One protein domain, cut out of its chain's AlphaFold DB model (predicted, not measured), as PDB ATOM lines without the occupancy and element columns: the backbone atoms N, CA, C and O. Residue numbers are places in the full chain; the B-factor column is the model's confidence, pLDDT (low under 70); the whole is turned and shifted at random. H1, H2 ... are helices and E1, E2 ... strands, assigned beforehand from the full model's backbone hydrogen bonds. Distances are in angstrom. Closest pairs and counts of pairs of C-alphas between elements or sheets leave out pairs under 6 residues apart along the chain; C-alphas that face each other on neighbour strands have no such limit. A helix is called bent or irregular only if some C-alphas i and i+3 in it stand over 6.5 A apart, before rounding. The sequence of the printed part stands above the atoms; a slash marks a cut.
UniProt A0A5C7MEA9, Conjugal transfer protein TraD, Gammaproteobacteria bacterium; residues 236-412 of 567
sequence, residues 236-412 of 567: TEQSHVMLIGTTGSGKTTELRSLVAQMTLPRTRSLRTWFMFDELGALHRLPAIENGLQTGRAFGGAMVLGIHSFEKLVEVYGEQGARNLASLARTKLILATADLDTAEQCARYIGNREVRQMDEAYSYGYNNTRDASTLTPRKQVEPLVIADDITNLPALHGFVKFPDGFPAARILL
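What this domain is: This is residues 236 to 412 of the 567 residues of the protein "Conjugal transfer protein TraD" of Gammaproteobacteria bacterium (UniProt A0A5C7MEA9). A compact-looking body, one twisted six-stranded sheet sandwiched between helices, has a long two-stranded arm reaching away from it. H2, H3 and H4 cover one face of the sheet and H1 the other, three layers in all, while the hairpin E5 and E6 makes the arm, whose tip, residues 364 to 369, stands free. The 177 printed residues run E1 H1 E2 H2 E3 H3 E4 H4 E5 E6 H5 E7 E8, five named helices and eight named strands, of mixed class. The large sheet is mixed, in the order E2 E3 E1 E4 E7 E8, and the arm is a separate antiparallel sheet. The whole is loose, with a radius of gyration of the C-alphas of 21.3 A, and spans 79 by 33 by 30 A, the arm making the length.

Where its parts are: Find C-alpha 241 at (85.138, 147.502, 132.785), where E1 begins; it runs to residue 244, 9.8 A on. Next come H1, residues 251 to 262, 16.8 A; E2, residues 272 to 276, 13.3 A; and H2, residues 286 to 298, 18.3 A. E3 takes residues 300 to 306, 19.5 A, and H3 residues 309 to 327, 14.6 A from end to end. H3 has a kink of 122 degrees near residue 316 and is irregular, with C-alphas 315 and 318 9.1 A apart; H2 is irregular too, but only just, with C-alphas 293 and 296 7.0 A apart. E4, residues 330 to 334, 13.3 A, leads to H4, residues 339 to 349, 15.0 A. Look at C-alpha 351, at (103.962, 156.161, 130.604): here E5 begins and runs 32.0 A to residue 362, and E6, residues 371 to 382, comes back over 32.1 A. H5, residues 386 to 390, 6.6 A, E7, residues 396 to 400, 13.7 A, and E8, residues 407 to 411, 13.4 A, follow; E8 ends at C-alpha 411, (90.303, 146.352, 116.158).

How they stand to each other: Start at E1, parallel to E3 at 6 degrees, with N 243 and O 304 2.8 A apart, and to E4 at 17 degrees, with N 244 and O 332 2.8 A apart. E3 is parallel to the edge strand E2, N 303 and O 274 being 2.8 A apart. On the other side of E4, E7 is antiparallel at 162 degrees, with N 333 and O 398 at 2.8 A, and E7 forms a hairpin with the edge strand E8, with N 410 and O 397 at 2.8 A. E2, H2, E3 are a strand-helix-strand unit, two parallel neighbour strands with a helix between; E1, H1, E2 and E3, H3, E4 are split units, with another strand between their two; the three crossovers are right-handed. H1 is on the sheet at a height of 9.0 A, along the strands; on the opposite face H4 has a height of 10.0 A. H3 touches H2, closest at the C-alphas of Leu 327 and Leu 292, 6.5 A. H4 touches H5, closest at Ala 342 and Ala 386, 4.8 A between C-alphas; H5 only grazes the sheet with residues 389 to 390. In the hairpin E5 and E6, N 354 and O 379 are 2.9 A apart. Every O i to N i+4 pair is within hydrogen-bond range in H1, H4 and H5, against 12 of 15 in H3 and 4 of 9 in H2, where 5 of 10 O i to N i+3 pairs are.

The domain as a whole: The C-alphas farthest apart are those of Pro 265 and Asn 366, 81.3 A. The printed part has no cut and no long link. The model's mean pLDDT over the printed part is 83.1, and it is under 70 at residues 263 to 271, at residue 297 and at residues 358 to 374.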
ATOM      1  N   THR A 236      89.304 138.272 136.431       86.69
ATOM      2  CA  THR A 236      89.470 139.735 136.476       86.69
ATOM      3  C   THR A 236      88.231 140.510 136.032       86.69
ATOM      4  O   THR A 236      88.168 141.724 136.223       86.69
ATOM      5  N   GLU A 237      87.194 139.845 135.536       84.50
ATOM      6  CA  GLU A 237      85.935 140.448 135.083       84.50
ATOM      7  C   GLU A 237      85.213 141.214 136.204       84.50
ATOM      8  O   GLU A 237      84.598 142.256 135.975       84.50
ATOM      9  N   GLN A 238      85.351 140.751 137.452       83.12
ATOM     10  CA  GLN A 238      84.802 141.426 138.634       83.12
ATOM     11  C   GLN A 238      85.528 142.734 138.984       83.12
ATOM     12  O   GLN A 238      85.120 143.429 139.908       83.12
ATOM     13  N   SER A 239      86.625 143.066 138.298       85.25
ATOM     14  CA  SER A 239      87.341 144.330 138.501       85.25
ATOM     15  C   SER A 239      86.792 145.503 137.693       85.25
ATOM     16  O   SER A 239      87.437 146.549 137.616       85.25
ATOM     17  N   HIS A 240      85.587 145.316 137.149       90.38
ATOM     18  CA  HIS A 240      84.812 146.279 136.382       90.38
ATOM     19  C   HIS A 240      85.512 146.733 135.093       90.38
ATOM     20  O   HIS A 240      86.736 146.717 134.943       90.38
ATOM     21  N   VAL A 241      84.697 147.117 134.121       92.06
ATOM     22  CA  VAL A 241      85.138 147.502 132.785       92.06
ATOM     23  C   VAL A 241      84.664 148.918 132.526       92.06
ATOM     24  O   VAL A 241      83.497 149.229 132.749       92.06
ATOM     25  N   MET A 242      85.553 149.771 132.034       93.62
ATOM     26  CA  MET A 242      85.199 151.099 131.547       93.62
ATOM     27  C   MET A 242      85.446 151.175 130.041       93.62
ATOM     28  O   MET A 242      86.566 150.939 129.586       93.62
ATOM     29  N   LEU A 243      84.393 151.482 129.284       93.81
ATOM     30  CA  LEU A 243      84.419 151.692 127.839       93.81
ATOM     31  C   LEU A 243      84.407 153.202 127.578       93.81
ATOM     32  O   LEU A 243      83.443 153.880 127.925       93.81
ATOM     33  N   ILE A 244      85.462 153.732 126.971       93.00
ATOM     34  CA  ILE A 244      85.633 155.167 126.721       93.00
ATOM     35  C   ILE A 244      85.647 155.404 125.216       93.00
ATOM     36  O   ILE A 244      86.345 154.697 124.495       93.00
ATOM     37  N   GLY A 245      84.893 156.387 124.735       90.19
ATOM     38  CA  GLY A 245      84.935 156.812 123.336       90.19
ATOM     39  C   GLY A 245      83.672 157.542 122.907       90.19
ATOM     40  O   GLY A 245      82.665 157.529 123.606       90.19
ATOM     41  N   THR A 246      83.676 158.144 121.726       89.62
ATOM     42  CA  THR A 246      82.533 158.892 121.179       89.62
ATOM     43  C   THR A 246      81.457 157.973 120.598       89.62
ATOM     44  O   THR A 246      81.605 156.745 120.523       89.62
ATOM     45  N   THR A 247      80.323 158.543 120.196       87.81
ATOM     46  CA  THR A 247      79.304 157.824 119.421       87.81
ATOM     47  C   THR A 247      79.898 157.312 118.106       87.81
ATOM     48  O   THR A 247      80.615 158.035 117.424       87.81
ATOM     49  N   GLY A 248      79.622 156.055 117.745       84.12
ATOM     50  CA  GLY A 248      80.139 155.443 116.511       84.12
ATOM     51  C   GLY A 248      81.577 154.910 116.593       84.12
ATOM     52  O   GLY A 248      82.004 154.194 115.693       84.12
ATOM     53  N   SER A 249      82.303 155.159 117.688       87.88
ATOM     54  CA  SER A 249      83.674 154.648 117.884       87.88
ATOM     55  C   SER A 249      83.752 153.127 118.095       87.88
ATOM     56  O   SER A 249      84.803 152.535 117.866       87.88
ATOM     57  N   GLY A 250      82.646 152.481 118.492       85.12
ATOM     58  CA  GLY A 250      82.557 151.027 118.683       85.12
ATOM     59  C   GLY A 250      82.129 150.552 120.074       85.12
ATOM     60  O   GLY A 250      82.001 149.346 120.269       85.12
ATOM     61  N   LYS A 251      81.848 151.454 121.030       91.56
ATOM     62  CA  LYS A 251      81.405 151.086 122.394       91.56
ATOM     63  C   LYS A 251      80.211 150.128 122.392       91.56
ATOM     64  O   LYS A 251      80.269 149.065 123.001       91.56
ATOM     65  N   THR A 252      79.157 150.475 121.652       87.88
ATOM     66  CA  THR A 252      77.936 149.664 121.550       87.88
ATOM     67  C   THR A 252      78.199 148.310 120.888       87.88
ATOM     68  O   THR A 252      77.574 147.319 121.255       87.88
ATOM     69  N   THR A 253      79.143 148.240 119.941       88.00
ATOM     70  CA  THR A 253      79.568 146.976 119.318       88.00
ATOM     71  C   THR A 253      80.167 146.040 120.363       88.00
ATOM     72  O   THR A 253      79.757 144.883 120.455       88.00
ATOM     73  N   GLU A 254      81.076 146.547 121.197       89.25
ATOM     74  CA  GLU A 254      81.684 145.748 122.261       89.25
ATOM     75  C   GLU A 254      80.674 145.375 123.353       89.25
ATOM     76  O   GLU A 254      80.638 144.233 123.807       89.25
ATOM     77  N   LEU A 255      79.791 146.300 123.736       87.56
ATOM     78  CA  LEU A 255      78.747 146.026 124.724       87.56
ATOM     79  C   LEU A 255      77.816 144.901 124.249       87.56
ATOM     80  O   LEU A 255      77.536 143.976 125.010       87.56
ATOM     81  N   ARG A 256      77.396 144.913 122.978       86.06
ATOM     82  CA  ARG A 256      76.610 143.817 122.379       86.06
ATOM     83  C   ARG A 256      77.381 142.496 122.352       86.06
ATOM     84  O   ARG A 256      76.796 141.457 122.655       86.06
ATOM     85  N   SER A 257      78.678 142.537 122.040       84.25
ATOM     86  CA  SER A 257      79.563 141.364 122.091       84.25
ATOM     87  C   SER A 257      79.593 140.731 123.482       84.25
ATOM     88  O   SER A 257      79.427 139.516 123.615       84.25
ATOM     89  N   LEU A 258      79.725 141.551 124.524       84.25
ATOM     90  CA  LEU A 258      79.693 141.108 125.914       84.25
ATOM     91  C   LEU A 258      78.323 140.529 126.302       84.25
ATOM     92  O   LEU A 258      78.272 139.432 126.854       84.25
ATOM     93  N   VAL A 259      77.214 141.200 125.961       83.56
ATOM     94  CA  VAL A 259      75.847 140.700 126.228       83.56
ATOM     95  C   VAL A 259      75.629 139.318 125.613       83.56
ATOM     96  O   VAL A 259      75.133 138.415 126.285       83.56
ATOM     97  N   ALA A 260      76.042 139.125 124.360       79.56
ATOM     98  CA  ALA A 260      75.880 137.854 123.660       79.56
ATOM     99  C   ALA A 260      76.665 136.698 124.305       79.56
ATOM    100  O   ALA A 260      76.253 135.547 124.211       79.56
ATOM    101  N   GLN A 261      77.784 136.981 124.976       77.12
ATOM    102  CA  GLN A 261      78.537 135.971 125.728       77.12
ATOM    103  C   GLN A 261      77.895 135.657 127.090       77.12
ATOM    104  O   GLN A 261      78.153 134.611 127.682       77.12
ATOM    105  N   MET A 262      77.048 136.548 127.607       71.94
ATOM    106  CA  MET A 262      76.414 136.420 128.925       71.94
ATOM    107  C   MET A 262      75.063 135.708 128.902       71.94
ATOM    108  O   MET A 262      74.571 135.333 129.964       71.94
ATOM    109  N   THR A 263      74.479 135.464 127.725       66.00
ATOM    110  CA  THR A 263      73.295 134.598 127.575       66.00
ATOM    111  C   THR A 263      73.609 133.119 127.824       66.00
ATOM    112  O   THR A 263      72.702 132.291 127.863       66.00
ATOM    113  N   LEU A 264      74.886 132.772 128.019       62.75
ATOM    114  CA  LEU A 264      75.316 131.455 128.477       62.75
ATOM    115  C   LEU A 264      74.817 131.183 129.917       62.75
ATOM    116  O   LEU A 264      74.623 132.121 130.693       62.75
ATOM    117  N   PRO A 265      74.641 129.907 130.322       56.34
ATOM    118  CA  PRO A 265      74.231 129.527 131.681       56.34
ATOM    119  C   PRO A 265      75.023 130.275 132.770       56.34
ATOM    120  O   PRO A 265      76.197 130.552 132.568       56.34
ATOM    121  N   ARG A 266      74.432 130.613 133.927       54.22
ATOM    122  CA  ARG A 266      75.052 131.481 134.966       54.22
ATOM    123  C   ARG A 266      76.221 130.821 135.719       54.22
ATOM    124  O   ARG A 266      76.132 129.647 136.067       54.22
ATOM    125  N   THR A 267      77.312 131.550 135.986       55.31
ATOM    126  CA  THR A 267      78.497 131.054 136.733       55.31
ATOM    127  C   THR A 267      78.371 131.345 138.235       55.31
ATOM    128  O   THR A 267      77.708 132.297 138.636       55.31
ATOM    129  N   ARG A 268      79.017 130.550 139.106       57.09
ATOM    130  CA  ARG A 268      79.007 130.804 140.564       57.09
ATOM    131  C   ARG A 268      79.902 131.978 140.993       57.09
ATOM    132  O   ARG A 268      79.591 132.612 142.002       57.09
ATOM    133  N   SER A 269      80.968 132.266 140.235       59.34
ATOM    134  CA  SER A 269      81.917 133.369 140.468       59.34
ATOM    135  C   SER A 269      81.415 134.717 139.940       59.34
ATOM    136  O   SER A 269      81.618 135.738 140.588       59.34
ATOM    137  N   LEU A 270      80.722 134.734 138.803       69.88
ATOM    138  CA  LEU A 270      80.059 135.914 138.248       69.88
ATOM    139  C   LEU A 270      78.568 135.649 138.111       69.88
ATOM    140  O   LEU A 270      78.141 134.852 137.275       69.88
ATOM    141  N   ARG A 271      77.793 136.320 138.963       69.06
ATOM    142  CA  ARG A 271      76.354 136.095 139.119       69.06
ATOM    143  C   ARG A 271      75.529 137.115 138.348       69.06
ATOM    144  O   ARG A 271      74.511 136.743 137.769       69.06
ATOM    145  N   THR A 272      75.986 138.369 138.325       80.62
ATOM    146  CA  THR A 272      75.236 139.489 137.748       80.62
ATOM    147  C   THR A 272      76.172 140.492 137.084       80.62
ATOM    148  O   THR A 272      77.157 140.926 137.681       80.62
ATOM    149  N   TRP A 273      75.822 140.892 135.864       85.69
ATOM    150  CA  TRP A 273      76.445 142.004 135.158       85.69
ATOM    151  C   TRP A 273      75.528 143.222 135.201       85.69
ATOM    152  O   TRP A 273      74.332 143.107 134.939       85.69
ATOM    153  N   PHE A 274      76.096 144.385 135.503       87.69
ATOM    154  CA  PHE A 274      75.433 145.677 135.363       87.69
ATOM    155  C   PHE A 274      76.057 146.411 134.184       87.69
ATOM    156  O   PHE A 274      77.273 146.585 134.142       87.69
ATOM    157  N   MET A 275      75.242 146.819 133.219       88.94
ATOM    158  CA  MET A 275      75.718 147.473 132.005       88.94
ATOM    159  C   MET A 275      75.097 148.848 131.882       88.94
ATOM    160  O   MET A 275      73.876 148.991 131.874       88.94
ATOM    161  N   PHE A 276      75.960 149.841 131.757       90.75
ATOM    162  CA  PHE A 276      75.592 151.228 131.561       90.75
ATOM    163  C   PHE A 276      76.230 151.660 130.247       90.75
ATOM    164  O   PHE A 276      77.445 151.800 130.189       90.75
ATOM    165  N   ASP A 277      75.439 151.807 129.184       89.88
ATOM    166  CA  ASP A 277      75.969 152.215 127.871       89.88
ATOM    167  C   ASP A 277      76.511 153.653 127.905       89.88
ATOM    168  O   ASP A 277      77.538 153.957 127.303       89.88
ATOM    169  N   GLU A 278      75.861 154.524 128.682       89.81
ATOM    170  CA  GLU A 278      76.282 155.910 128.881       89.81
ATOM    171  C   GLU A 278      75.979 156.358 130.318       89.81
ATOM    172  O   GLU A 278      74.863 156.757 130.654       89.81
ATOM    173  N   LEU A 279      76.991 156.288 131.186       89.25
ATOM    174  CA  LEU A 279      76.864 156.623 132.606       89.25
ATOM    175  C   LEU A 279      76.586 158.117 132.823       89.25
ATOM    176  O   LEU A 279      75.809 158.472 133.702       89.25
ATOM    177  N   GLY A 280      77.179 158.989 132.003       83.38
ATOM    178  CA  GLY A 280      77.002 160.441 132.111       83.38
ATOM    179  C   GLY A 280      75.616 160.943 131.689       83.38
ATOM    180  O   GLY A 280      75.271 162.080 131.978       83.38
ATOM    181  N   ALA A 281      74.812 160.138 130.983       84.94
ATOM    182  CA  ALA A 281      73.427 160.498 130.655       84.94
ATOM    183  C   ALA A 281      72.449 160.208 131.802       84.94
ATOM    184  O   ALA A 281      71.319 160.694 131.779       84.94
ATOM    185  N   LEU A 282      72.862 159.412 132.788       84.31
ATOM    186  CA  LEU A 282      72.060 159.138 133.970       84.31
ATOM    187  C   LEU A 282      72.250 160.265 134.988       84.31
ATOM    188  O   LEU A 282      73.332 160.835 135.113       84.31
ATOM    189  N   HIS A 283      71.206 160.558 135.767       83.94
ATOM    190  CA  HIS A 283      71.384 161.333 136.993       83.94
ATOM    191  C   HIS A 283      72.342 160.602 137.932       83.94
ATOM    192  O   HIS A 283      72.487 159.383 137.856       83.94
ATOM    193  N   ARG A 284      72.980 161.339 138.845       84.94
ATOM    194  CA  ARG A 284      73.920 160.752 139.801       84.94
ATOM    195  C   ARG A 284      73.273 159.579 140.540       84.94
ATOM    196  O   ARG A 284      72.241 159.739 141.184       84.94
ATOM    197  N   LEU A 285      73.920 158.416 140.475       85.25
ATOM    198  CA  LEU A 285      73.498 157.194 141.164       85.25
ATOM    199  C   LEU A 285      74.450 156.891 142.334       85.25
ATOM    200  O   LEU A 285      75.494 156.271 142.109       85.25
ATOM    201  N   PRO A 286      74.108 157.261 143.586       79.88
ATOM    202  CA  PRO A 286      74.964 157.013 144.753       79.88
ATOM    203  C   PRO A 286      75.271 155.526 144.973       79.88
ATOM    204  O   PRO A 286      76.347 155.157 145.436       79.88
ATOM    205  N   ALA A 287      74.338 154.648 144.592       81.62
ATOM    206  CA  ALA A 287      74.499 153.204 144.718       81.62
ATOM    207  C   ALA A 287      75.641 152.639 143.854       81.62
ATOM    208  O   ALA A 287      76.208 151.610 144.215       81.62
ATOM    209  N   ILE A 288      76.010 153.298 142.745       84.44
ATOM    210  CA  ILE A 288      77.105 152.839 141.875       84.44
ATOM    211  C   ILE A 288      78.460 153.021 142.563       84.44
ATOM    212  O   ILE A 288      79.293 152.122 142.488       84.44
ATOM    213  N   GLU A 289      78.670 154.131 143.277       78.81
ATOM    214  CA  GLU A 289      79.928 154.397 143.989       78.81
ATOM    215  C   GLU A 289      80.220 153.289 145.023       78.81
ATOM    216  O   GLU A 289      81.299 152.695 145.019       78.81
ATOM    217  N   ASN A 290      79.221 152.929 145.839       78.12
ATOM    218  CA  ASN A 290      79.327 151.841 146.823       78.12
ATOM    219  C   ASN A 290      79.331 150.449 146.166       78.12
ATOM    220  O   ASN A 290      80.015 149.524 146.620       78.12
ATOM    221  N   GLY A 291      78.567 150.287 145.085       78.25
ATOM    222  CA  GLY A 291      78.432 149.034 144.352       78.25
ATOM    223  C   GLY A 291      79.711 148.623 143.622       78.25
ATOM    224  O   GLY A 291      80.030 147.440 143.605       78.25
ATOM    225  N   LEU A 292      80.487 149.568 143.085       80.56
ATOM    226  CA  LEU A 292      81.794 149.284 142.473       80.56
ATOM    227  C   LEU A 292      82.854 148.871 143.504       80.56
ATOM    228  O   LEU A 292      83.794 148.156 143.180       80.56
ATOM    229  N   GLN A 293      82.722 149.298 144.759       79.50
ATOM    230  CA  GLN A 293      83.661 148.895 145.812       79.50
ATOM    231  C   GLN A 293      83.340 147.503 146.367       79.50
ATOM    232  O   GLN A 293      84.238 146.702 146.618       79.50
ATOM    233  N   THR A 294      82.052 147.210 146.560       77.00
ATOM    234  CA  THR A 294      81.588 146.004 147.269       77.00
ATOM    235  C   THR A 294      81.129 144.884 146.334       77.00
ATOM    236  O   THR A 294      81.220 143.708 146.690       77.00
ATOM    237  N   GLY A 295      80.691 145.215 145.117       70.19
ATOM    238  CA  GLY A 295      80.088 144.289 144.155       70.19
ATOM    239  C   GLY A 295      81.006 143.142 143.741       70.19
ATOM    240  O   GLY A 295      80.523 142.027 143.536       70.19
ATOM    241  N   ARG A 296      82.327 143.366 143.735       73.19
ATOM    242  CA  ARG A 296      83.326 142.321 143.470       73.19
ATOM    243  C   ARG A 296      83.186 141.120 144.413       73.19
ATOM    244  O   ARG A 296      83.236 139.983 143.950       73.19
ATOM    245  N   ALA A 297      82.953 141.345 145.708       67.25
ATOM    246  CA  ALA A 297      82.832 140.270 146.703       67.25
ATOM    247  C   ALA A 297      81.580 139.397 146.497       67.25
ATOM    248  O   ALA A 297      81.574 138.218 146.847       67.25
ATOM    249  N   PHE A 298      80.535 139.961 145.887       70.31
ATOM    250  CA  PHE A 298      79.261 139.284 145.633       70.31
ATOM    251  C   PHE A 298      79.157 138.696 144.216       70.31
ATOM    252  O   PHE A 298      78.100 138.191 143.829       70.31
ATOM    253  N   GLY A 299      80.244 138.736 143.437       72.31
ATOM    254  CA  GLY A 299      80.266 138.251 142.056       72.31
ATOM    255  C   GLY A 299      79.525 139.163 141.075       72.31
ATOM    256  O   GLY A 299      78.992 138.680 140.074       72.31
ATOM    257  N   GLY A 300      79.456 140.461 141.383       81.75
ATOM    258  CA  GLY A 300      78.944 141.498 140.497       81.75
ATOM    259  C   GLY A 300      80.063 142.120 139.663       81.75
ATOM    260  O   GLY A 300      81.091 142.522 140.206       81.75
ATOM    261  N   ALA A 301      79.846 142.241 138.357       87.25
ATOM    262  CA  ALA A 301      80.705 143.011 137.460       87.25
ATOM    263  C   ALA A 301      79.916 144.163 136.837       87.25
ATOM    264  O   ALA A 301      78.712 144.057 136.610       87.25
ATOM    265  N   MET A 302      80.594 145.279 136.584       90.12
ATOM    266  CA  MET A 302      79.968 146.484 136.039       90.12
ATOM    267  C   MET A 302      80.715 146.909 134.783       90.12
ATOM    268  O   MET A 302      81.945 146.943 134.794       90.12
ATOM    269  N   VAL A 303      79.975 147.220 133.724       92.62
ATOM    270  CA  VAL A 303      80.479 147.780 132.468       92.62
ATOM    271  C   VAL A 303      79.959 149.206 132.367       92.62
ATOM    272  O   VAL A 303      78.748 149.421 132.330       92.62
ATOM    273  N   LEU A 304      80.875 150.168 132.370       93.12
ATOM    274  CA  LEU A 304      80.590 151.596 132.396       93.12
ATOM    275  C   LEU A 304      81.031 152.219 131.073       93.12
ATOM    276  O   LEU A 304      82.227 152.367 130.828       93.12
ATOM    277  N   GLY A 305      80.082 152.574 130.218       93.69
ATOM    278  CA  GLY A 305      80.321 153.366 129.023       93.69
ATOM    279  C   GLY A 305      80.328 154.858 129.346       93.69
ATOM    280  O   GLY A 305      79.452 155.346 130.062       93.69
ATOM    281  N   ILE A 306      81.338 155.572 128.849       92.75
ATOM    282  CA  ILE A 306      81.445 157.029 128.954       92.75
ATOM    283  C   ILE A 306      81.841 157.651 127.611       92.75
ATOM    284  O   ILE A 306      82.695 157.128 126.887       92.75
ATOM    285  N   HIS A 307      81.216 158.782 127.281       90.19
ATOM    286  CA  HIS A 307      81.537 159.573 126.091       90.19
ATOM    287  C   HIS A 307      82.717 160.525 126.299       90.19
ATOM    288  O   HIS A 307      83.622 160.562 125.470       90.19
ATOM    289  N   SER A 308      82.707 161.260 127.411       89.69
ATOM    290  CA  SER A 308      83.776 162.160 127.835       89.69
ATOM    291  C   SER A 308      83.949 162.068 129.348       89.69
ATOM    292  O   SER A 308      83.013 161.738 130.086       89.69
ATOM    293  N   PHE A 309      85.159 162.351 129.820       90.31
ATOM    294  CA  PHE A 309      85.445 162.413 131.247       90.31
ATOM    295  C   PHE A 309      84.807 163.647 131.898       90.31
ATOM    296  O   PHE A 309      84.333 163.564 133.027       90.31
ATOM    297  N   GLU A 310      84.719 164.765 131.175       89.31
ATOM    298  CA  GLU A 310      84.094 166.004 131.653       89.31
ATOM    299  C   GLU A 310      82.624 165.798 132.040       89.31
ATOM    300  O   GLU A 310      82.229 166.130 133.154       89.31
ATOM    301  N   LYS A 311      81.837 165.115 131.202       87.06
ATOM    302  CA  LYS A 311      80.432 164.809 131.509       87.06
ATOM    303  C   LYS A 311      80.284 163.913 132.743       87.06
ATOM    304  O   LYS A 311      79.323 164.026 133.500       87.06
ATOM    305  N   LEU A 312      81.246 163.019 132.980       89.62
ATOM    306  CA  LEU A 312      81.278 162.219 134.205       89.62
ATOM    307  C   LEU A 312      81.571 163.095 135.435       89.62
ATOM    308  O   LEU A 312      80.964 162.893 136.489       89.62
ATOM    309  N   VAL A 313      82.477 164.067 135.297       91.75
ATOM    310  CA  VAL A 313      82.808 165.054 136.336       91.75
ATOM    311  C   VAL A 313      81.615 165.958 136.647       91.75
ATOM    312  O   VAL A 313      81.369 166.222 137.820       91.75
ATOM    313  N   GLU A 314      80.834 166.375 135.655       90.81
ATOM    314  CA  GLU A 314      79.615 167.166 135.876       90.81
ATOM    315  C   GLU A 314      78.593 166.427 136.755       90.81
ATOM    316  O   GLU A 314      78.006 167.016 137.661       90.81
ATOM    317  N   VAL A 315      78.403 165.122 136.529       89.81
ATOM    318  CA  VAL A 315      77.393 164.323 137.246       89.81
ATOM    319  C   VAL A 315      77.872 163.869 138.632       89.81
ATOM    320  O   VAL A 315      77.095 163.875 139.589       89.81
ATOM    321  N   TYR A 316      79.135 163.453 138.761       89.00
ATOM    322  CA  TYR A 316      79.669 162.821 139.981       89.00
ATOM    323  C   TYR A 316      80.677 163.686 140.752       89.00
ATOM    324  O   TYR A 316      81.138 163.292 141.827       89.00
ATOM    325  N   GLY A 317      81.025 164.859 140.232       90.88
ATOM    326  CA  GLY A 317      82.134 165.672 140.719       90.88
ATOM    327  C   GLY A 317      83.499 165.086 140.347       90.88
ATOM    328  O   GLY A 317      83.639 163.913 139.995       90.88
ATOM    329  N   GLU A 318      84.548 165.899 140.471       90.19
ATOM    330  CA  GLU A 318      85.914 165.529 140.069       90.19
ATOM    331  C   GLU A 318      86.442 164.307 140.838       90.19
ATOM    332  O   GLU A 318      86.999 163.370 140.258       90.19
ATOM    333  N   GLN A 319      86.212 164.281 142.154       88.81
ATOM    334  CA  GLN A 319      86.650 163.184 143.016       88.81
ATOM    335  C   GLN A 319      85.861 161.895 142.749       88.81
ATOM    336  O   GLN A 319      86.447 160.811 142.723       88.81
ATOM    337  N   GLY A 320      84.547 162.009 142.524       88.25
ATOM    338  CA  GLY A 320      83.677 160.876 142.211       88.25
ATOM    339  C   GLY A 320      84.046 160.248 140.872       88.25
ATOM    340  O   GLY A 320      84.312 159.050 140.812       88.25
ATOM    341  N   ALA A 321      84.184 161.060 139.823       89.50
ATOM    342  CA  ALA A 321      84.593 160.607 138.495       89.50
ATOM    343  C   ALA A 321      85.950 159.882 138.511       89.50
ATOM    344  O   ALA A 321      86.076 158.786 137.961       89.50
ATOM    345  N   ARG A 322      86.955 160.440 139.205       89.25
ATOM    346  CA  ARG A 322      88.264 159.783 139.375       89.25
ATOM    347  C   ARG A 322      88.160 158.460 140.128       89.25
ATOM    348  O   ARG A 322      88.815 157.498 139.734       89.25
ATOM    349  N   ASN A 323      87.349 158.395 141.182       88.62
ATOM    350  CA  ASN A 323      87.141 157.167 141.949       88.62
ATOM    351  C   ASN A 323      86.471 156.081 141.092       88.62
ATOM    352  O   ASN A 323      86.995 154.976 140.978       88.62
ATOM    353  N   LEU A 324      85.377 156.421 140.400       89.31
ATOM    354  CA  LEU A 324      84.680 155.520 139.475       89.31
ATOM    355  C   LEU A 324      85.628 154.987 138.393       89.31
ATOM    356  O   LEU A 324      85.688 153.781 138.144       89.31
ATOM    357  N   ALA A 325      86.424 155.874 137.794       89.56
ATOM    358  CA  ALA A 325      87.419 155.486 136.807       89.56
ATOM    359  C   ALA A 325      88.548 154.635 137.402       89.56
ATOM    360  O   ALA A 325      89.030 153.730 136.729       89.56
ATOM    361  N   SER A 326      88.967 154.865 138.646       88.00
ATOM    362  CA  SER A 326      89.996 154.049 139.303       88.00
ATOM    363  C   SER A 326      89.501 152.650 139.682       88.00
ATOM    364  O   SER A 326      90.294 151.708 139.676       88.00
ATOM    365  N   LEU A 327      88.220 152.503 140.033       88.81
ATOM    366  CA  LEU A 327      87.619 151.215 140.395       88.81
ATOM    367  C   LEU A 327      87.431 150.310 139.173       88.81
ATOM    368  O   LEU A 327      87.577 149.095 139.292       88.81
ATOM    369  N   ALA A 328      87.174 150.893 137.999       91.25
ATOM    370  CA  ALA A 328      87.156 150.178 136.728       91.25
ATOM    371  C   ALA A 328      88.577 149.946 136.198       91.25
ATOM    372  O   ALA A 328      89.134 150.759 135.446       91.25
ATOM    373  N   ARG A 329      89.172 148.825 136.623       90.94
ATOM    374  CA  ARG A 329      90.583 148.509 136.353       90.94
ATOM    375  C   ARG A 329      90.823 148.047 134.921       90.94
ATOM    376  O   ARG A 329      91.898 148.305 134.389       90.94
ATOM    377  N   THR A 330      89.835 147.405 134.300       93.81
ATOM    378  CA  THR A 330      89.887 147.088 132.871       93.81
ATOM    379  C   THR A 330      89.374 148.273 132.070       93.81
ATOM    380  O   THR A 330      88.282 148.786 132.333       93.81
ATOM    381  N   LYS A 331      90.150 148.709 131.077       94.75
ATOM    382  CA  LYS A 331      89.810 149.864 130.245       94.75
ATOM    383  C   LYS A 331      89.864 149.503 128.775       94.75
ATOM    384  O   LYS A 331      90.869 148.972 128.301       94.75
ATOM    385  N   LEU A 332      88.793 149.840 128.070       95.88
ATOM    386  CA  LEU A 332      88.757 149.884 126.620       95.88
ATOM    387  C   LEU A 332      88.649 151.346 126.194       95.88
ATOM    388  O   LEU A 332      87.661 152.009 126.497       95.88
ATOM    389  N   ILE A 333      89.672 151.837 125.506       95.50
ATOM    390  CA  ILE A 333      89.780 153.218 125.040       95.50
ATOM    391  C   ILE A 333      89.616 153.205 123.526       95.50
ATOM    392  O   ILE A 333      90.430 152.620 122.817       95.50
ATOM    393  N   LEU A 334      88.560 153.836 123.036       95.31
ATOM    394  CA  LEU A 334      88.277 154.044 121.620       95.31
ATOM    395  C   LEU A 334      88.496 155.521 121.274       95.31
ATOM    396  O   LEU A 334      88.899 156.311 122.126       95.31
ATOM    397  N   ALA A 335      88.219 155.895 120.025       93.00
ATOM    398  CA  ALA A 335      88.321 157.279 119.574       93.00
ATOM    399  C   ALA A 335      87.516 158.238 120.475       93.00
ATOM    400  O   ALA A 335      86.312 158.048 120.677       93.00
ATOM    401  N   THR A 336      88.180 159.268 120.997       91.00
ATOM    402  CA  THR A 336      87.587 160.359 121.789       91.00
ATOM    403  C   THR A 336      87.567 161.650 120.969       91.00
ATOM    404  O   THR A 336      88.403 161.832 120.092       91.00
ATOM    405  N   ALA A 337      86.610 162.548 121.218       86.31
ATOM    406  CA  ALA A 337      86.514 163.812 120.473       86.31
ATOM    407  C   ALA A 337      87.331 164.936 121.120       86.31
ATOM    408  O   ALA A 337      87.777 165.847 120.431       86.31
ATOM    409  N   ASP A 338      87.494 164.885 122.438       89.38
ATOM    410  CA  ASP A 338      88.095 165.940 123.236       89.38
ATOM    411  C   ASP A 338      89.513 165.573 123.693       89.38
ATOM    412  O   ASP A 338      89.812 164.420 124.032       89.38
ATOM    413  N   LEU A 339      90.393 166.579 123.694       90.44
ATOM    414  CA  LEU A 339      91.801 166.410 124.045       90.44
ATOM    415  C   LEU A 339      91.977 166.072 125.530       90.44
ATOM    416  O   LEU A 339      92.800 165.224 125.860       90.44
ATOM    417  N   ASP A 340      91.178 166.664 126.417       91.56
ATOM    418  CA  ASP A 340      91.299 166.440 127.860       91.56
ATOM    419  C   ASP A 340      90.962 164.992 128.245       91.56
ATOM    420  O   ASP A 340      91.721 164.349 128.979       91.56
ATOM    421  N   THR A 341      89.880 164.413 127.703       92.38
ATOM    422  CA  THR A 341      89.602 162.976 127.880       92.38
ATOM    423  C   THR A 341      90.687 162.127 127.228       92.38
ATOM    424  O   THR A 341      91.084 161.117 127.814       92.38
ATOM    425  N   ALA A 342      91.210 162.521 126.063       93.25
ATOM    426  CA  ALA A 342      92.303 161.803 125.411       93.25
ATOM    427  C   ALA A 342      93.586 161.798 126.265       93.25
ATOM    428  O   ALA A 342      94.236 160.760 126.385       93.25
ATOM    429  N   GLU A 343      93.923 162.903 126.936       93.94
ATOM    430  CA  GLU A 343      95.036 162.961 127.885       93.94
ATOM    431  C   GLU A 343      94.820 162.039 129.087       93.94
ATOM    432  O   GLU A 343      95.743 161.328 129.494       93.94
ATOM    433  N   GLN A 344      93.609 162.009 129.658       92.31
ATOM    434  CA  GLN A 344      93.293 161.065 130.736       92.31
ATOM    435  C   GLN A 344      93.418 159.615 130.252       92.31
ATOM    436  O   GLN A 344      93.992 158.774 130.945       92.31
ATOM    437  N   CYS A 345      92.955 159.327 129.035       93.25
ATOM    438  CA  CYS A 345      93.103 158.018 128.408       93.25
ATOM    439  C   CYS A 345      94.577 157.636 128.212       93.25
ATOM    440  O   CYS A 345      94.966 156.526 128.572       93.25
ATOM    441  N   ALA A 346      95.415 158.556 127.729       93.19
ATOM    442  CA  ALA A 346      96.856 158.346 127.597       93.19
ATOM    443  C   ALA A 346      97.511 158.031 128.954       93.19
ATOM    444  O   ALA A 346      98.292 157.083 129.065       93.19
ATOM    445  N   ARG A 347      97.124 158.749 130.019       92.44
ATOM    446  CA  ARG A 347      97.587 158.476 131.393       92.44
ATOM    447  C   ARG A 347      97.157 157.091 131.884       92.44
ATOM    448  O   ARG A 347      97.939 156.423 132.557       92.44
ATOM    449  N   TYR A 348      95.948 156.639 131.542       91.38
ATOM    450  CA  TYR A 348      95.464 155.300 131.893       91.38
ATOM    451  C   TYR A 348      96.168 154.170 131.137       91.38
ATOM    452  O   TYR A 348      96.369 153.094 131.703       91.38
ATOM    453  N   ILE A 349      96.548 154.397 129.877       91.69
ATOM    454  CA  ILE A 349      97.369 153.458 129.098       91.69
ATOM    455  C   ILE A 349      98.755 153.324 129.748       91.69
ATOM    456  O   ILE A 349      99.264 152.210 129.911       91.69
ATOM    457  N   GLY A 350      99.319 154.455 130.180       90.00
ATOM    458  CA  GLY A 350     100.526 154.544 130.990       90.00
ATOM    459  C   GLY A 350     101.691 155.240 130.288       90.00
ATOM    460  O   GLY A 350     101.670 155.508 129.087       90.00
ATOM    461  N   ASN A 351     102.741 155.502 131.065       89.94
ATOM    462  CA  ASN A 351     103.962 156.161 130.604       89.94
ATOM    463  C   ASN A 351     105.120 155.165 130.512       89.94
ATOM    464  O   ASN A 351     105.147 154.150 131.216       89.94
ATOM    465  N   ARG A 352     106.104 155.492 129.679       85.31
ATOM    466  CA  ARG A 352     107.350 154.745 129.519       85.31
ATOM    467  C   ARG A 352     108.557 155.653 129.707       85.31
ATOM    468  O   ARG A 352     108.526 156.825 129.353       85.31
ATOM    469  N   GLU A 353     109.628 155.092 130.243       83.50
ATOM    470  CA  GLU A 353     110.940 155.725 130.299       83.50
ATOM    471  C   GLU A 353     111.741 155.271 129.075       83.50
ATOM    472  O   GLU A 353     112.011 154.076 128.891       83.50
ATOM    473  N   VAL A 354     112.079 156.228 128.214       81.69
ATOM    474  CA  VAL A 354     112.883 156.011 127.011       81.69
ATOM    475  C   VAL A 354     114.260 156.605 127.246       81.69
ATOM    476  O   VAL A 354     114.408 157.718 127.761       81.69
ATOM    477  N   ARG A 355     115.289 155.851 126.861       80.38
ATOM    478  CA  ARG A 355     116.645 156.373 126.755       80.38
ATOM    479  C   ARG A 355     116.918 156.748 125.306       80.38
ATOM    480  O   ARG A 355     117.057 155.869 124.453       80.38
ATOM    481  N   GLN A 356     117.019 158.048 125.067       77.69
ATOM    482  CA  GLN A 356     117.382 158.634 123.785       77.69
ATOM    483  C   GLN A 356     118.846 159.092 123.835       77.69
ATOM    484  O   GLN A 356     119.364 159.478 124.888       77.69
ATOM    485  N   MET A 357     119.548 158.987 122.709       73.94
ATOM    486  CA  MET A 357     120.888 159.553 122.571       73.94
ATOM    487  C   MET A 357     120.764 160.937 121.953       73.94
ATOM    488  O   MET A 357     120.498 161.048 120.757       73.94
ATOM    489  N   ASP A 358     120.982 161.974 122.761       69.56
ATOM    490  CA  ASP A 358     121.057 163.341 122.264       69.56
ATOM    491  C   ASP A 358     122.453 163.577 121.686       69.56
ATOM    492  O   ASP A 358     123.474 163.450 122.373       69.56
ATOM    493  N   GLU A 359     122.500 163.923 120.402       69.44
ATOM    494  CA  GLU A 359     123.720 164.350 119.732       69.44
ATOM    495  C   GLU A 359     123.814 165.875 119.800       69.44
ATOM    496  O   GLU A 359     123.119 166.595 119.079       69.44
ATOM    497  N   ALA A 360     124.671 166.375 120.690       63.06
ATOM    498  CA  ALA A 360     124.972 167.795 120.771       63.06
ATOM    499  C   ALA A 360     126.244 168.101 119.970       63.06
ATOM    500  O   ALA A 360     127.317 167.552 120.237       63.06
ATOM    501  N   TYR A 361     126.112 169.000 118.996       60.69
ATOM    502  CA  TYR A 361     127.231 169.544 118.234       60.69
ATOM    503  C   TYR A 361     127.736 170.812 118.920       60.69
ATOM    504  O   TYR A 361     127.024 171.815 118.990       60.69
ATOM    505  N   SER A 362     128.965 170.770 119.431       58.00
ATOM    506  CA  SER A 362     129.659 171.967 119.908       58.00
ATOM    507  C   SER A 362     130.585 172.480 118.806       58.00
ATOM    508  O   SER A 362     131.536 171.800 118.432       58.00
ATOM    509  N   TYR A 363     130.275 173.660 118.263       55.34
ATOM    510  CA  TYR A 363     131.103 174.316 117.250       55.34
ATOM    511  C   TYR A 363     132.114 175.238 117.932       55.34
ATOM    512  O   TYR A 363     131.745 176.259 118.520       55.34
ATOM    513  N   GLY A 364     133.391 174.865 117.883       53.69
ATOM    514  CA  GLY A 364     134.493 175.685 118.375       53.69
ATOM    515  C   GLY A 364     135.072 176.580 117.277       53.69
ATOM    516  O   GLY A 364     135.002 176.271 116.096       53.69
ATOM    517  N   TYR A 365     135.730 177.683 117.652       43.91
ATOM    518  CA  TYR A 365     136.462 178.532 116.694       43.91
ATOM    519  C   TYR A 365     137.655 177.803 116.024       43.91
ATOM    520  O   TYR A 365     138.126 178.219 114.972       43.91
ATOM    521  N   ASN A 366     138.123 176.686 116.604       49.03
ATOM    522  CA  ASN A 366     139.171 175.826 116.047       49.03
ATOM    523  C   ASN A 366     138.605 174.446 115.674       49.03
ATOM    524  O   ASN A 366     138.147 173.716 116.552       49.03
ATOM    525  N   ASN A 367     138.769 174.055 114.405       54.38
ATOM    526  CA  ASN A 367     138.299 172.789 113.809       54.38
ATOM    527  C   ASN A 367     138.845 171.519 114.512       54.38
ATOM    528  O   ASN A 367     138.305 170.428 114.381       54.38
ATOM    529  N   THR A 368     139.930 171.643 115.284       52.00
ATOM    530  CA  THR A 368     140.520 170.568 116.103       52.00
ATOM    531  C   THR A 368     139.762 170.289 117.408       52.00
ATOM    532  O   THR A 368     140.176 169.415 118.168       52.00
ATOM    533  N   ARG A 369     138.694 171.042 117.701       47.72
ATOM    534  CA  ARG A 369     137.887 170.938 118.929       47.72
ATOM    535  C   ARG A 369     136.387 170.763 118.681       47.72
ATOM    536  O   ARG A 369     135.635 170.831 119.648       47.72
ATOM    537  N   ASP A 370     135.960 170.510 117.447       53.06
ATOM    538  CA  ASP A 370     134.571 170.126 117.202       53.06
ATOM    539  C   ASP A 370     134.353 168.722 117.778       53.06
ATOM    540  O   ASP A 370     134.849 167.716 117.266       53.06
ATOM    541  N   ALA A 371     133.675 168.679 118.923       56.22
ATOM    542  CA  ALA A 371     133.337 167.457 119.629       56.22
ATOM    543  C   ALA A 371     131.831 167.221 119.499       56.22
ATOM    544  O   ALA A 371     131.020 168.025 119.971       56.22
ATOM    545  N   SER A 372     131.462 166.103 118.873       57.28
ATOM    546  CA  SER A 372     130.118 165.539 118.971       57.28
ATOM    547  C   SER A 372     130.011 164.829 120.318       57.28
ATOM    548  O   SER A 372     130.579 163.748 120.514       57.28
ATOM    549  N   THR A 373     129.325 165.441 121.277       64.50
ATOM    550  CA  THR A 373     129.049 164.797 122.563       64.50
ATOM    551  C   THR A 373     127.728 164.053 122.465       64.50
ATOM    552  O   THR A 373     126.674 164.676 122.336       64.50
ATOM    553  N   LEU A 374     127.788 162.723 122.535       69.88
ATOM    554  CA  LEU A 374     126.608 161.876 122.682       69.88
ATOM    555  C   LEU A 374     126.258 161.801 124.164       69.88
ATOM    556  O   LEU A 374     126.988 161.187 124.945       69.88
ATOM    557  N   THR A 375     125.157 162.438 124.554       74.31
ATOM    558  CA  THR A 375     124.688 162.415 125.940       74.31
ATOM    559  C   THR A 375     123.453 161.525 126.030       74.31
ATOM    560  O   THR A 375     122.442 161.823 125.396       74.31
ATOM    561  N   PRO A 376     123.494 160.420 126.798       76.56
ATOM    562  CA  PRO A 376     122.300 159.628 127.034       76.56
ATOM    563  C   PRO A 376     121.325 160.434 127.892       76.56
ATOM    564  O   PRO A 376     121.625 160.744 129.046       76.56
ATOM    565  N   ARG A 377     120.147 160.732 127.349       81.44
ATOM    566  CA  ARG A 377     119.064 161.379 128.081       81.44
ATOM    567  C   ARG A 377     117.973 160.360 128.376       81.44
ATOM    568  O   ARG A 377     117.540 159.618 127.498       81.44
ATOM    569  N   LYS A 378     117.554 160.307 129.639       84.50
ATOM    570  CA  LYS A 378     116.374 159.549 130.058       84.50
ATOM    571  C   LYS A 378     115.195 160.500 130.126       84.50
ATOM    572  O   LYS A 378     115.295 161.547 130.769       84.50
ATOM    573  N   GLN A 379     114.108 160.142 129.464       84.56
ATOM    574  CA  GLN A 379     112.888 160.930 129.456       84.56
ATOM    575  C   GLN A 379     111.683 160.019 129.655       84.56
ATOM    576  O   GLN A 379     111.618 158.917 129.112       84.56
ATOM    577  N   VAL A 380     110.737 160.482 130.471       88.25
ATOM    578  CA  VAL A 380     109.440 159.829 130.632       88.25
ATOM    579  C   VAL A 380     108.495 160.422 129.600       88.25
ATOM    580  O   VAL A 380     108.278 161.632 129.578       88.25
ATOM    581  N   GLU A 381     107.932 159.563 128.763       87.56
ATOM    582  CA  GLU A 381     107.001 159.925 127.701       87.56
ATOM    583  C   GLU A 381     105.724 159.083 127.813       87.56
ATOM    584  O   GLU A 381     105.777 157.936 128.280       87.56
ATOM    585  N   PRO A 382     104.559 159.618 127.410       89.44
ATOM    586  CA  PRO A 382     103.348 158.814 127.322       89.44
ATOM    587  C   PRO A 382     103.538 157.687 126.300       89.44
ATOM    588  O   PRO A 382     104.202 157.859 125.277       89.44
ATOM    589  N   LEU A 383     102.960 156.513 126.569       87.50
ATOM    590  CA  LEU A 383     103.063 155.375 125.651       87.50
ATOM    591  C   LEU A 383     102.311 155.625 124.333       87.50
ATOM    592  O   LEU A 383     102.741 155.159 123.279       87.50
ATOM    593  N   VAL A 384     101.198 156.355 124.415       89.19
ATOM    594  CA  VAL A 384     100.379 156.810 123.288       89.19
ATOM    595  C   VAL A 384     100.098 158.293 123.497       89.19
ATOM    596  O   VAL A 384      99.725 158.700 124.597       89.19
ATOM    597  N   ILE A 385     100.291 159.101 122.458       90.44
ATOM    598  CA  ILE A 385     100.022 160.539 122.510       90.44
ATOM    599  C   ILE A 385      98.503 160.755 122.471       90.44
ATOM    600  O   ILE A 385      97.789 160.030 121.783       90.44
ATOM    601  N   ALA A 386      97.993 161.754 123.194       91.88
ATOM    602  CA  ALA A 386      96.558 162.050 123.236       91.88
ATOM    603  C   ALA A 386      95.964 162.290 121.831       91.88
ATOM    604  O   ALA A 386      94.899 161.768 121.507       91.88
ATOM    605  N   ASP A 387      96.698 162.988 120.962       89.69
ATOM    606  CA  ASP A 387      96.289 163.252 119.577       89.69
ATOM    607  C   ASP A 387      96.096 161.958 118.760       89.69
ATOM    608  O   ASP A 387      95.125 161.834 118.010       89.69
ATOM    609  N   ASP A 388      96.935 160.937 118.984       89.94
ATOM    610  CA  ASP A 388      96.787 159.626 118.334       89.94
ATOM    611  C   ASP A 388      95.473 158.935 118.736       89.94
ATOM    612  O   ASP A 388      94.918 158.195 117.928       89.94
ATOM    613  N   ILE A 389      94.963 159.178 119.953       91.50
ATOM    614  CA  ILE A 389      93.683 158.639 120.445       91.50
ATOM    615  C   ILE A 389      92.508 159.361 119.776       91.50
ATOM    616  O   ILE A 389      91.547 158.712 119.362       91.50
ATOM    617  N   THR A 390      92.591 160.686 119.626       89.94
ATOM    618  CA  THR A 390      91.534 161.471 118.964       89.94
ATOM    619  C   THR A 390      91.407 161.152 117.475       89.94
ATOM    620  O   THR A 390      90.304 161.061 116.943       89.94
ATOM    621  N   ASN A 391      92.537 160.886 116.814       89.38
ATOM    622  CA  ASN A 391      92.609 160.571 115.389       89.38
ATOM    623  C   ASN A 391      92.420 159.073 115.078       89.38
ATOM    624  O   ASN A 391      92.663 158.636 113.946       89.38
ATOM    625  N   LEU A 392      92.003 158.261 116.058       90.69
ATOM    626  CA  LEU A 392      91.707 156.850 115.828       90.69
ATOM    627  C   LEU A 392      90.528 156.693 114.853       90.69
ATOM    628  O   LEU A 392      89.477 157.310 115.041       90.69
ATOM    629  N   PRO A 393      90.637 155.805 113.848       89.81
ATOM    630  CA  PRO A 393      89.483 155.420 113.052       89.81
ATOM    631  C   PRO A 393      88.426 154.722 113.917       89.81
ATOM    632  O   PRO A 393      88.739 154.117 114.946       89.81
ATOM    633  N   ALA A 394      87.173 154.726 113.459       89.81
ATOM    634  CA  ALA A 394      86.112 153.959 114.103       89.81
ATOM    635  C   ALA A 394      86.513 152.480 114.273       89.81
ATOM    636  O   ALA A 394      87.261 151.923 113.461       89.81
ATOM    637  N   LEU A 395      86.024 151.853 115.347       91.69
ATOM    638  CA  LEU A 395      86.319 150.474 115.746       91.69
ATOM    639  C   LEU A 395      87.787 150.201 116.121       91.69
ATOM    640  O   LEU A 395      88.109 149.072 116.479       91.69
ATOM    641  N   HIS A 396      88.675 151.195 116.091       91.94
ATOM    642  CA  HIS A 396      90.040 151.052 116.592       91.94
ATOM    643  C   HIS A 396      90.149 151.569 118.024       91.94
ATOM    644  O   HIS A 396      89.481 152.527 118.414       91.94
ATOM    645  N   GLY A 397      91.035 150.950 118.799       93.06
ATOM    646  CA  GLY A 397      91.260 151.364 120.174       93.06
ATOM    647  C   GLY A 397      92.455 150.716 120.842       93.06
ATOM    648  O   GLY A 397      93.269 150.040 120.209       93.06
ATOM    649  N   PHE A 398      92.517 150.907 122.152       94.69
ATOM    650  CA  PHE A 398      93.495 150.328 123.053       94.69
ATOM    651  C   PHE A 398      92.781 149.617 124.195       94.69
ATOM    652  O   PHE A 398      91.828 150.146 124.768       94.69
ATOM    653  N   VAL A 399      93.260 148.430 124.551       94.00
ATOM    654  CA  VAL A 399      92.777 147.691 125.717       94.00
ATOM    655  C   VAL A 399      93.876 147.596 126.763       94.00
ATOM    656  O   VAL A 399      95.046 147.359 126.448       94.00
ATOM    657  N   LYS A 400      93.487 147.791 128.021       93.19
ATOM    658  CA  LYS A 400      94.357 147.659 129.183       93.19
ATOM    659  C   LYS A 400      93.669 146.805 130.240       93.19
ATOM    660  O   LYS A 400      92.640 147.200 130.789       93.19
ATOM    661  N   PHE A 401      94.261 145.650 130.524       91.56
ATOM    662  CA  PHE A 401      93.836 144.754 131.596       91.56
ATOM    663  C   PHE A 401      94.590 145.048 132.912       91.56
ATOM    664  O   PHE A 401      95.668 145.655 132.881       91.56
ATOM    665  N   PRO A 402      94.026 144.646 134.070       86.69
ATOM    666  CA  PRO A 402      94.672 144.757 135.383       86.69
ATOM    667  C   PRO A 402      95.881 143.815 135.527       86.69
ATOM    668  O   PRO A 402      96.308 143.187 134.571       86.69
ATOM    669  N   ASP A 403      96.465 143.738 136.726       80.31
ATOM    670  CA  ASP A 403      97.459 142.720 137.124       80.31
ATOM    671  C   ASP A 403      98.766 142.689 136.312       80.31
ATOM    672  O   ASP A 403      99.575 141.777 136.425       80.31
ATOM    673  N   GLY A 404      99.031 143.761 135.566       78.81
ATOM    674  CA  GLY A 404     100.325 144.012 134.952       78.81
ATOM    675  C   GLY A 404     100.452 143.614 133.481       78.81
ATOM    676  O   GLY A 404     101.508 143.852 132.896       78.81
ATOM    677  N   PHE A 405      99.390 143.149 132.835       85.38
ATOM    678  CA  PHE A 405      99.421 142.916 131.389       85.38
ATOM    679  C   PHE A 405      99.717 144.215 130.610       85.38
ATOM    680  O   PHE A 405      99.283 145.296 131.034       85.38
ATOM    681  N   PRO A 406     100.485 144.170 129.506       86.44
ATOM    682  CA  PRO A 406     100.790 145.343 128.686       86.44
ATOM    683  C   PRO A 406      99.524 145.890 128.013       86.44
ATOM    684  O   PRO A 406      98.482 145.236 127.974       86.44
ATOM    685  N   ALA A 407      99.593 147.124 127.515       88.88
ATOM    686  CA  ALA A 407      98.510 147.663 126.699       88.88
ATOM    687  C   ALA A 407      98.627 147.093 125.281       88.88
ATOM    688  O   ALA A 407      99.738 146.939 124.776       88.88
ATOM    689  N   ALA A 408      97.503 146.828 124.618       89.25
ATOM    690  CA  ALA A 408      97.516 146.430 123.214       89.25
ATOM    691  C   ALA A 408      96.565 147.276 122.383       89.25
ATOM    692  O   ALA A 408      95.493 147.678 122.843       89.25
ATOM    693  N   ARG A 409      96.953 147.507 121.129       89.69
ATOM    694  CA  ARG A 409      96.067 148.091 120.124       89.69
ATOM    695  C   ARG A 409      95.117 147.018 119.599       89.69
ATOM    696  O   ARG A 409      95.534 145.895 119.322       89.69
ATOM    697  N   ILE A 410      93.848 147.366 119.450       90.81
ATOM    698  CA  ILE A 410      92.784 146.443 119.051       90.81
ATOM    699  C   ILE A 410      91.944 147.009 117.901       90.81
ATOM    700  O   ILE A 410      91.855 148.223 117.705       90.81
ATOM    701  N   LEU A 411      91.323 146.090 117.165       91.25
ATOM    702  CA  LEU A 411      90.303 146.352 116.158       91.25
ATOM    703  C   LEU A 411      89.047 145.587 116.571       91.25
ATOM    704  O   LEU A 411      89.096 144.365 116.727       91.25
ATOM    705  N   LEU A 412      87.953 146.311 116.767       89.44
ATOM    706  CA  LEU A 412      86.642 145.752 117.048       89.44
ATOM    707  C   LEU A 412      86.014 145.246 115.750       89.44
ATOM    708  O   LEU A 412      85.962 145.953 114.745       89.44
TER     709      LEU A 412